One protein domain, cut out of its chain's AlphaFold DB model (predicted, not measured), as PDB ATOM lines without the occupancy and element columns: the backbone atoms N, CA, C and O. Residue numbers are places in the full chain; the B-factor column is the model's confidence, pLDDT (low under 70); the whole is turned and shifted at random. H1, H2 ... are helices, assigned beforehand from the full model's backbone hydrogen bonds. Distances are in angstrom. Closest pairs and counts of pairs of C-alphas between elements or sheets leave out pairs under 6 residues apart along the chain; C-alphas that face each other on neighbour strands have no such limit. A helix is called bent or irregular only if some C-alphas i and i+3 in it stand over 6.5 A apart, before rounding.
ATOM      1  N   GLU A  28     -22.786 -25.781 -13.316       95.62
ATOM      2  CA  GLU A  28     -23.672 -26.437 -12.345       95.62
ATOM      3  C   GLU A  28     -23.343 -27.916 -12.127       95.62
ATOM      4  O   GLU A  28     -23.324 -28.392 -10.986       95.62
ATOM      5  N   LEU A  29     -22.979 -28.634 -13.187       95.44
ATOM      6  CA  LEU A  29     -22.530 -30.017 -13.122       95.44
ATOM      7  C   LEU A  29     -21.304 -30.150 -12.221       95.44
ATOM      8  O   LEU A  29     -21.246 -31.057 -11.397       95.44
ATOM      9  N   SER A  30     -20.351 -29.220 -12.314       94.44
ATOM     10  CA  SER A  30     -19.146 -29.236 -11.482       94.44
ATOM     11  C   SER A  30     -19.442 -29.081  -9.987       94.44
ATOM     12  O   SER A  30     -18.705 -29.621  -9.161       94.44
ATOM     13  N   ARG A  31     -20.538 -28.403  -9.623       94.06
ATOM     14  CA  ARG A  31     -20.969 -28.244  -8.226       94.06
ATOM     15  C   ARG A  31     -21.618 -29.508  -7.668       94.06
ATOM     16  O   ARG A  31     -21.485 -29.778  -6.478       94.06
ATOM     17  N   GLN A  32     -22.316 -30.271  -8.508       93.38
ATOM     18  CA  GLN A  32     -23.079 -31.452  -8.087       93.38
ATOM     19  C   GLN A  32     -22.295 -32.760  -8.257       93.38
ATOM     20  O   GLN A  32     -22.309 -33.623  -7.382       93.38
ATOM     21  N   ARG A  33     -21.623 -32.911  -9.401       94.31
ATOM     22  CA  ARG A  33     -20.942 -34.129  -9.859       94.31
ATOM     23  C   ARG A  33     -19.588 -33.786 -10.511       94.31
ATOM     24  O   ARG A  33     -19.393 -34.029 -11.703       94.31
ATOM     25  N   PRO A  34     -18.610 -33.250  -9.758       94.44
ATOM     26  CA  PRO A  34     -17.325 -32.824 -10.324       94.44
ATOM     27  C   PRO A  34     -16.549 -33.942 -11.035       94.44
ATOM     28  O   PRO A  34     -15.788 -33.662 -11.956       94.44
ATOM     29  N   TRP A  35     -16.746 -35.208 -10.652       95.81
ATOM     30  CA  TRP A  35     -16.028 -36.354 -11.224       95.81
ATOM     31  C   TRP A  35     -16.439 -36.713 -12.660       95.81
ATOM     32  O   TRP A  35     -15.672 -37.399 -13.329       95.81
ATOM     33  N   VAL A  36     -17.607 -36.267 -13.147       94.56
ATOM     34  CA  VAL A  36     -18.032 -36.496 -14.548       94.56
ATOM     35  C   VAL A  36     -17.808 -35.289 -15.456       94.56
ATOM     36  O   VAL A  36     -17.944 -35.422 -16.669       94.56
ATOM     37  N   LYS A  37     -17.441 -34.126 -14.895       94.31
ATOM     38  CA  LYS A  37     -17.364 -32.850 -15.624       94.31
ATOM     39  C   LYS A  37     -16.518 -32.955 -16.892       94.31
ATOM     40  O   LYS A  37     -17.000 -32.575 -17.944       94.31
ATOM     41  N   ALA A  38     -15.302 -33.496 -16.791       95.50
ATOM     42  CA  ALA A  38     -14.385 -33.590 -17.928       95.50
ATOM     43  C   ALA A  38     -14.976 -34.421 -19.081       95.50
ATOM     44  O   ALA A  38     -14.983 -33.977 -20.217       95.50
ATOM     45  N   SER A  39     -15.575 -35.574 -18.768       95.50
ATOM     46  CA  SER A  39     -16.209 -36.428 -19.780       95.50
ATOM     47  C   SER A  39     -17.411 -35.756 -20.451       95.50
ATOM     48  O   SER A  39     -17.667 -35.990 -21.628       95.50
ATOM     49  N   TYR A  40     -18.179 -34.957 -19.705       97.12
ATOM     50  CA  TYR A  40     -19.324 -34.219 -20.244       97.12
ATOM     51  C   TYR A  40     -18.865 -33.030 -21.088       97.12
ATOM     52  O   TYR A  40     -19.444 -32.768 -22.134       97.12
ATOM     53  N   GLU A  41     -17.818 -32.341 -20.643       97.00
ATOM     54  CA  GLU A  41     -17.184 -31.230 -21.350       97.00
ATOM     55  C   GLU A  41     -16.635 -31.682 -22.701       97.00
ATOM     56  O   GLU A  41     -16.986 -31.084 -23.708       97.00
ATOM     57  N   ASP A  42     -15.895 -32.791 -22.749       96.81
ATOM     58  CA  ASP A  42     -15.386 -33.350 -24.007       96.81
ATOM     59  C   ASP A  42     -16.531 -33.672 -24.986       96.81
ATOM     60  O   ASP A  42     -16.486 -33.288 -26.149       96.81
ATOM     61  N   THR A  43     -17.609 -34.299 -24.503       97.19
ATOM     62  CA  THR A  43     -18.773 -34.634 -25.347       97.19
ATOM     63  C   THR A  43     -19.532 -33.401 -25.837       97.19
ATOM     64  O   THR A  43     -20.006 -33.385 -26.970       97.19
ATOM     65  N   LEU A  44     -19.687 -32.379 -24.992       96.50
ATOM     66  CA  LEU A  44     -20.352 -31.134 -25.376       96.50
ATOM     67  C   LEU A  44     -19.500 -30.310 -26.340       96.50
ATOM     68  O   LEU A  44     -20.065 -29.659 -27.211       96.50
ATOM     69  N   ASN A  45     -18.173 -30.374 -26.224       95.56
ATOM     70  CA  ASN A  45     -17.263 -29.762 -27.187       95.56
ATOM     71  C   ASN A  45     -17.353 -30.466 -28.546       95.56
ATOM     72  O   ASN A  45     -17.533 -29.791 -29.549       95.56
ATOM     73  N   ASP A  46     -17.336 -31.804 -28.583       95.56
ATOM     74  CA  ASP A  46     -17.533 -32.568 -29.825       95.56
ATOM     75  C   ASP A  46     -18.890 -32.248 -30.483       95.56
ATOM     76  O   ASP A  46     -19.007 -32.172 -31.709       95.56
ATOM     77  N   LEU A  47     -19.932 -32.063 -29.666       96.25
ATOM     78  CA  LEU A  47     -21.264 -31.675 -30.121       96.25
ATOM     79  C   LEU A  47     -21.302 -30.239 -30.660       96.25
ATOM     80  O   LEU A  47     -21.910 -30.012 -31.706       96.25
ATOM     81  N   ASP A  48     -20.676 -29.282 -29.969       94.69
ATOM     82  CA  ASP A  48     -20.582 -27.899 -30.438       94.69
ATOM     83  C   ASP A  48     -19.775 -27.826 -31.732       94.69
ATOM     84  O   ASP A  48     -20.278 -27.286 -32.704       94.69
ATOM     85  N   ASP A  49     -18.612 -28.474 -31.812       95.06
ATOM     86  CA  ASP A  49     -17.795 -28.541 -33.029       95.06
ATOM     87  C   ASP A  49     -18.581 -29.124 -34.216       95.06
ATOM     88  O   ASP A  49     -18.449 -28.664 -35.355       95.06
ATOM     89  N   LEU A  50     -19.435 -30.125 -33.963       95.19
ATOM     90  CA  LEU A  50     -20.277 -30.733 -34.990       95.19
ATOM     91  C   LEU A  50     -21.334 -29.765 -35.537       95.19
ATOM     92  O   LEU A  50     -21.588 -29.751 -36.746       95.19
ATOM     93  N   LEU A  51     -21.983 -29.016 -34.646       94.69
ATOM     94  CA  LEU A  51     -23.082 -28.107 -34.976       94.69
ATOM     95  C   LEU A  51     -22.573 -26.734 -35.437       94.69
ATOM     96  O   LEU A  51     -23.227 -26.077 -36.244       94.69
ATOM     97  N   SER A  52     -21.380 -26.341 -34.996       94.31
ATOM     98  CA  SER A  52     -20.727 -25.066 -35.290       94.31
ATOM     99  C   SER A  52     -19.916 -25.080 -36.598       94.31
ATOM    100  O   SER A  52     -19.106 -24.184 -36.842       94.31
ATOM    101  N   ALA A  53     -20.106 -26.091 -37.458       88.75
ATOM    102  CA  ALA A  53     -19.261 -26.342 -38.630       88.75
ATOM    103  C   ALA A  53     -19.190 -25.168 -39.629       88.75
ATOM    104  O   ALA A  53     -18.148 -24.946 -40.247       88.75
ATOM    105  N   GLU A  54     -20.287 -24.423 -39.802       85.44
ATOM    106  CA  GLU A  54     -20.358 -23.265 -40.713       85.44
ATOM    107  C   GLU A  54     -20.433 -21.924 -39.966       85.44
ATOM    108  O   GLU A  54     -19.900 -20.912 -40.425       85.44
ATOM    109  N   GLN A  55     -21.091 -21.913 -38.810       90.44
ATOM    110  CA  GLN A  55     -21.325 -20.747 -37.963       90.44
ATOM    111  C   GLN A  55     -21.525 -21.214 -36.520       90.44
ATOM    112  O   GLN A  55     -21.926 -22.358 -36.343       90.44
ATOM    113  N   PRO A  56     -21.307 -20.365 -35.500       91.88
ATOM    114  CA  PRO A  56     -21.539 -20.750 -34.110       91.88
ATOM    115  C   PRO A  56     -22.944 -21.328 -33.903       91.88
ATOM    116  O   PRO A  56     -23.929 -20.674 -34.259       91.88
ATOM    117  N   ALA A  57     -23.021 -22.529 -33.330       93.81
ATOM    118  CA  ALA A  57     -24.275 -23.226 -33.104       93.81
ATOM    119  C   ALA A  57     -25.161 -22.453 -32.125       93.81
ATOM    120  O   ALA A  57     -24.749 -22.055 -31.028       93.81
ATOM    121  N   THR A  58     -26.416 -22.261 -32.511       94.12
ATOM    122  CA  THR A  58     -27.444 -21.764 -31.604       94.12
ATOM    123  C   THR A  58     -28.046 -22.914 -30.801       94.12
ATOM    124  O   THR A  58     -27.946 -24.091 -31.154       94.12
ATOM    125  N   LEU A  59     -28.727 -22.582 -29.708       92.38
ATOM    126  CA  LEU A  59     -29.532 -23.547 -28.974       92.38
ATOM    127  C   LEU A  59     -30.686 -24.074 -29.842       92.38
ATOM    128  O   LEU A  59     -31.091 -25.219 -29.678       92.38
ATOM    129  N   GLY A  60     -31.190 -23.269 -30.783       91.88
ATOM    130  CA  GLY A  60     -32.176 -23.699 -31.773       91.88
ATOM    131  C   GLY A  60     -31.645 -24.810 -32.678       91.88
ATOM    132  O   GLY A  60     -32.335 -25.810 -32.869       91.88
ATOM    133  N   ASP A  61     -30.401 -24.689 -33.154       94.06
ATOM    134  CA  ASP A  61     -29.740 -25.713 -33.977       94.06
ATOM    135  C   ASP A  61     -29.586 -27.033 -33.207       94.06
ATOM    136  O   ASP A  61     -29.887 -28.101 -33.739       94.06
ATOM    137  N   TYR A  62     -29.202 -26.957 -31.927       94.94
ATOM    138  CA  TYR A  62     -29.151 -28.118 -31.034       94.94
ATOM    139  C   TYR A  62     -30.522 -28.795 -30.878       94.94
ATOM    140  O   TYR A  62     -30.631 -30.012 -31.007       94.94
ATOM    141  N   LEU A  63     -31.583 -28.019 -30.633       93.38
ATOM    142  CA  LEU A  63     -32.937 -28.554 -30.433       93.38
ATOM    143  C   LEU A  63     -33.560 -29.106 -31.719       93.38
ATOM    144  O   LEU A  63     -34.444 -29.961 -31.655       93.38
ATOM    145  N   ALA A  64     -33.139 -28.592 -32.873       94.31
ATOM    146  CA  ALA A  64     -33.569 -29.068 -34.180       94.31
ATOM    147  C   ALA A  64     -32.798 -30.317 -34.641       94.31
ATOM    148  O   ALA A  64     -33.262 -31.008 -35.550       94.31
ATOM    149  N   ALA A  65     -31.640 -30.607 -34.040       94.38
ATOM    150  CA  ALA A  65     -30.804 -31.731 -34.425       94.38
ATOM    151  C   ALA A  65     -31.468 -33.081 -34.104       94.38
ATOM    152  O   ALA A  65     -32.015 -33.310 -33.022       94.38
ATOM    153  N   ASP A  66     -31.382 -34.020 -35.047       94.94
ATOM    154  CA  ASP A  66     -31.865 -35.379 -34.832       94.94
ATOM    155  C   ASP A  66     -30.887 -36.150 -33.934       94.94
ATOM    156  O   ASP A  66     -29.716 -36.343 -34.269       94.94
ATOM    157  N   ARG A  67     -31.370 -36.639 -32.787       93.00
ATOM    158  CA  ARG A  67     -30.531 -37.351 -31.809       93.00
ATOM    159  C   ARG A  67     -29.904 -38.631 -32.373       93.00
ATOM    160  O   ARG A  67     -28.792 -38.976 -31.978       93.00
ATOM    161  N   THR A  68     -30.582 -39.321 -33.287       93.19
ATOM    162  CA  THR A  68     -30.048 -40.517 -33.958       93.19
ATOM    163  C   THR A  68     -28.924 -40.132 -34.913       93.19
ATOM    164  O   THR A  68     -27.898 -40.810 -34.964       93.19
ATOM    165  N   GLU A  69     -29.087 -39.028 -35.647       94.31
ATOM    166  CA  GLU A  69     -28.034 -38.490 -36.508       94.31
ATOM    167  C   GLU A  69     -26.813 -38.056 -35.688       94.31
ATOM    168  O   GLU A  69     -25.689 -38.427 -36.029       94.31
ATOM    169  N   LEU A  70     -27.018 -37.346 -34.574       93.62
ATOM    170  CA  LEU A  70     -25.939 -36.949 -33.665       93.62
ATOM    171  C   LEU A  70     -25.152 -38.166 -33.162       93.62
ATOM    172  O   LEU A  70     -23.925 -38.181 -33.227       93.62
ATOM    173  N   GLN A  71     -25.847 -39.225 -32.739       93.38
ATOM    174  CA  GLN A  71     -25.214 -40.473 -32.305       93.38
ATOM    175  C   GLN A  71     -24.432 -41.171 -33.420       93.38
ATOM    176  O   GLN A  71     -23.362 -41.725 -33.169       93.38
ATOM    177  N   ALA A  72     -24.932 -41.131 -34.657       94.38
ATOM    178  CA  ALA A  72     -24.225 -41.691 -35.802       94.38
ATOM    179  C   ALA A  72     -22.968 -40.883 -36.166       94.38
ATOM    180  O   ALA A  72     -21.977 -41.460 -36.620       94.38
ATOM    181  N   ARG A  73     -23.000 -39.559 -35.973       95.00
ATOM    182  CA  ARG A  73     -21.897 -38.641 -36.297       95.00
ATOM    183  C   ARG A  73     -20.841 -38.547 -35.196       95.00
ATOM    184  O   ARG A  73     -19.697 -38.233 -35.508       95.00
ATOM    185  N   LEU A  74     -21.186 -38.892 -33.954       93.94
ATOM    186  CA  LEU A  74     -20.283 -38.917 -32.799       93.94
ATOM    187  C   LEU A  74     -20.159 -40.331 -32.193       93.94
ATOM    188  O   LEU A  74     -20.444 -40.532 -31.012       93.94
ATOM    189  N   PRO A  75     -19.687 -41.339 -32.955       91.25
ATOM    190  CA  PRO A  75     -19.614 -42.723 -32.472       91.25
ATOM    191  C   PRO A  75     -18.602 -42.926 -31.329       91.25
ATOM    192  O   PRO A  75     -18.627 -43.955 -30.654       91.25
ATOM    193  N   HIS A  76     -17.695 -41.968 -31.127       89.19
ATOM    194  CA  HIS A  76     -16.674 -41.989 -30.078       89.19
ATOM    195  C   HIS A  76     -17.159 -41.388 -28.749       89.19
ATOM    196  O   HIS A  76     -16.567 -41.664 -27.707       89.19
ATOM    197  N   ALA A  77     -18.255 -40.626 -28.763       90.94
ATOM    198  CA  ALA A  77     -18.842 -40.026 -27.571       90.94
ATOM    199  C   ALA A  77     -19.714 -41.060 -26.835       90.94
ATOM    200  O   ALA A  77     -20.939 -41.090 -26.949       90.94
ATOM    201  N   HIS A  78     -19.071 -41.961 -26.089       88.75
ATOM    202  CA  HIS A  78     -19.730 -43.102 -25.440       88.75
ATOM    203  C   HIS A  78     -20.837 -42.717 -24.444       88.75
ATOM    204  O   HIS A  78     -21.767 -43.490 -24.229       88.75
ATOM    205  N   ASN A  79     -20.743 -41.530 -23.850       92.94
ATOM    206  CA  ASN A  79     -21.693 -40.947 -22.904       92.94
ATOM    207  C   ASN A  79     -22.666 -39.953 -23.564       92.94
ATOM    208  O   ASN A  79     -23.385 -39.266 -22.847       92.94
ATOM    209  N   LEU A  80     -22.718 -39.862 -24.899       95.00
ATOM    210  CA  LEU A  80     -23.548 -38.875 -25.597       95.00
ATOM    211  C   LEU A  80     -25.023 -38.951 -25.200       95.00
ATOM    212  O   LEU A  80     -25.638 -37.920 -24.971       95.00
ATOM    213  N   ALA A  81     -25.594 -40.151 -25.083       94.81
ATOM    214  CA  ALA A  81     -26.990 -40.300 -24.673       94.81
ATOM    215  C   ALA A  81     -27.256 -39.689 -23.285       94.81
ATOM    216  O   ALA A  81     -28.175 -38.883 -23.156       94.81
ATOM    217  N   ASP A  82     -26.414 -40.010 -22.299       95.38
ATOM    218  CA  ASP A  82     -26.529 -39.481 -20.935       95.38
ATOM    219  C   ASP A  82     -26.319 -37.960 -20.905       95.38
ATOM    220  O   ASP A  82     -27.043 -37.242 -20.222       95.38
ATOM    221  N   VAL A  83     -25.347 -37.458 -21.678       96.56
ATOM    222  CA  VAL A  83     -25.066 -36.020 -21.788       96.56
ATOM    223  C   VAL A  83     -26.257 -35.280 -22.383       96.56
ATOM    224  O   VAL A  83     -26.659 -34.267 -21.824       96.56
ATOM    225  N   LEU A  84     -26.844 -35.784 -23.471       96.56
ATOM    226  CA  LEU A  84     -28.021 -35.178 -24.095       96.56
ATOM    227  C   LEU A  84     -29.232 -35.191 -23.151       96.56
ATOM    228  O   LEU A  84     -29.959 -34.207 -23.085       96.56
ATOM    229  N   ASP A  85     -29.449 -36.275 -22.402       96.56
ATOM    230  CA  ASP A  85     -30.557 -36.363 -21.443       96.56
ATOM    231  C   ASP A  85     -30.395 -35.383 -20.273       96.56
ATOM    232  O   ASP A  85     -31.327 -34.639 -19.951       96.56
ATOM    233  N   ASP A  86     -29.210 -35.338 -19.662       97.00
ATOM    234  CA  ASP A  86     -28.920 -34.430 -18.551       97.00
ATOM    235  C   ASP A  86     -28.906 -32.964 -19.004       97.00
ATOM    236  O   ASP A  86     -29.375 -32.081 -18.277       97.00
ATOM    237  N   PHE A  87     -28.400 -32.692 -20.207       96.81
ATOM    238  CA  PHE A  87     -28.394 -31.353 -20.779       96.81
ATOM    239  C   PHE A  87     -29.813 -30.896 -21.137       96.81
ATOM    240  O   PHE A  87     -30.206 -29.798 -20.746       96.81
ATOM    241  N   ASP A  88     -30.642 -31.747 -21.752       95.88
ATOM    242  CA  ASP A  88     -32.056 -31.444 -22.018       95.88
ATOM    243  C   ASP A  88     -32.836 -31.168 -20.726       95.88
ATOM    244  O   ASP A  88     -33.661 -30.246 -20.668       95.88
ATOM    245  N   ALA A  89     -32.578 -31.948 -19.672       96.00
ATOM    246  CA  ALA A  89     -33.174 -31.726 -18.360       96.00
ATOM    247  C   ALA A  89     -32.766 -30.360 -17.789       96.00
ATOM    248  O   ALA A  89     -33.634 -29.594 -17.358       96.00
ATOM    249  N   TYR A  90     -31.476 -30.022 -17.862       95.25
ATOM    250  CA  TYR A  90     -30.954 -28.725 -17.440       95.25
ATOM    251  C   TYR A  90     -31.605 -27.563 -18.204       95.25
ATOM    252  O   TYR A  90     -32.091 -26.615 -17.582       95.25
ATOM    253  N   LEU A  91     -31.677 -27.641 -19.536       94.88
ATOM    254  CA  LEU A  91     -32.248 -26.580 -20.370       94.88
ATOM    255  C   LEU A  91     -33.706 -26.279 -19.996       94.88
ATOM    256  O   LEU A  91     -34.107 -25.113 -19.952       94.88
ATOM    257  N   ARG A  92     -34.492 -27.318 -19.685       93.62
ATOM    258  CA  ARG A  92     -35.893 -27.182 -19.257       93.62
ATOM    259  C   ARG A  92     -36.017 -26.646 -17.834       93.62
ATOM    260  O   ARG A  92     -36.813 -25.741 -17.592       93.62
ATOM    261  N   GLU A  93     -35.242 -27.183 -16.893       94.62
ATOM    262  CA  GLU A  93     -35.278 -26.764 -15.486       94.62
ATOM    263  C   GLU A  93     -34.906 -25.282 -15.333       94.62
ATOM    264  O   GLU A  93     -35.558 -24.540 -14.595       94.62
ATOM    265  N   TRP A  94     -33.911 -24.831 -16.099       91.56
ATOM    266  CA  TRP A  94     -33.388 -23.467 -16.052       91.56
ATOM    267  C   TRP A  94     -34.046 -22.512 -17.057       91.56
ATOM    268  O   TRP A  94     -33.652 -21.350 -17.140       91.56
ATOM    269  N   ARG A  95     -35.084 -22.967 -17.777       89.50
ATOM    270  CA  ARG A  95     -35.859 -22.176 -18.754       89.50
ATOM    271  C   ARG A  95     -35.014 -21.540 -19.861       89.50
ATOM    272  O   ARG A  95     -35.332 -20.449 -20.332       89.50
TER     273      ARG A  95
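Overview. This is residues 28 to 95 of the 98 residues of an uncharacterized protein of Deinococcus radiophilus (UniProt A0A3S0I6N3). One long helix, H2, has the beginning of H5 on its middle nearly at a right angle, like a T. H3 and H4 lie near H2's later part, and H1 makes a corner at its beginning. The 68 printed residues have five named helices, H1 to H5, no named strand: all helix. The whole is compact, radius of gyration of the C-alphas 12.0 A, spanning 33 by 29 by 20 A.

Arrangement. Start at H2, residues 34 to 51, irregular, with C-alphas 35 and 38 7.4 A apart. Its residues 40 to 44 touch H5, residues 80 to 93, about perpendicular at 86 degrees; closest C-alphas Tyr 40 and Val 83, 6.2 A. H4, residues 67 to 73, is close but not clearly touching H2, closest C-alphas Leu 47 and Leu 70, 7.9 A. So is H3, residues 59 to 64, closest C-alphas Leu 51 and Asp 61, 7.1 A. H1, residues 28 to 32, and H2 only just touch, only at the corner, with 3 pairs of C-alphas within 8 A, the closest Ser 30 and Lys 37, 5.8 A. Every O i to N i+4 pair is within hydrogen-bond range in H1, H3, H4 and H5; in H2, 12 of 14.

Along the chain. Find C-alpha 34 at (-17.325, -32.824, -10.324); H2 runs 25.8 A from there. H5 runs 19.7 A to C-alpha 93 at (-35.278, -26.764, -15.486).

Size, cuts and confidence. The farthest C-alphas, Gln 32 and Glu 54, are 33.7 A apart. The printed part has no cut, no long link and no printed residue under 70 in pLDDT.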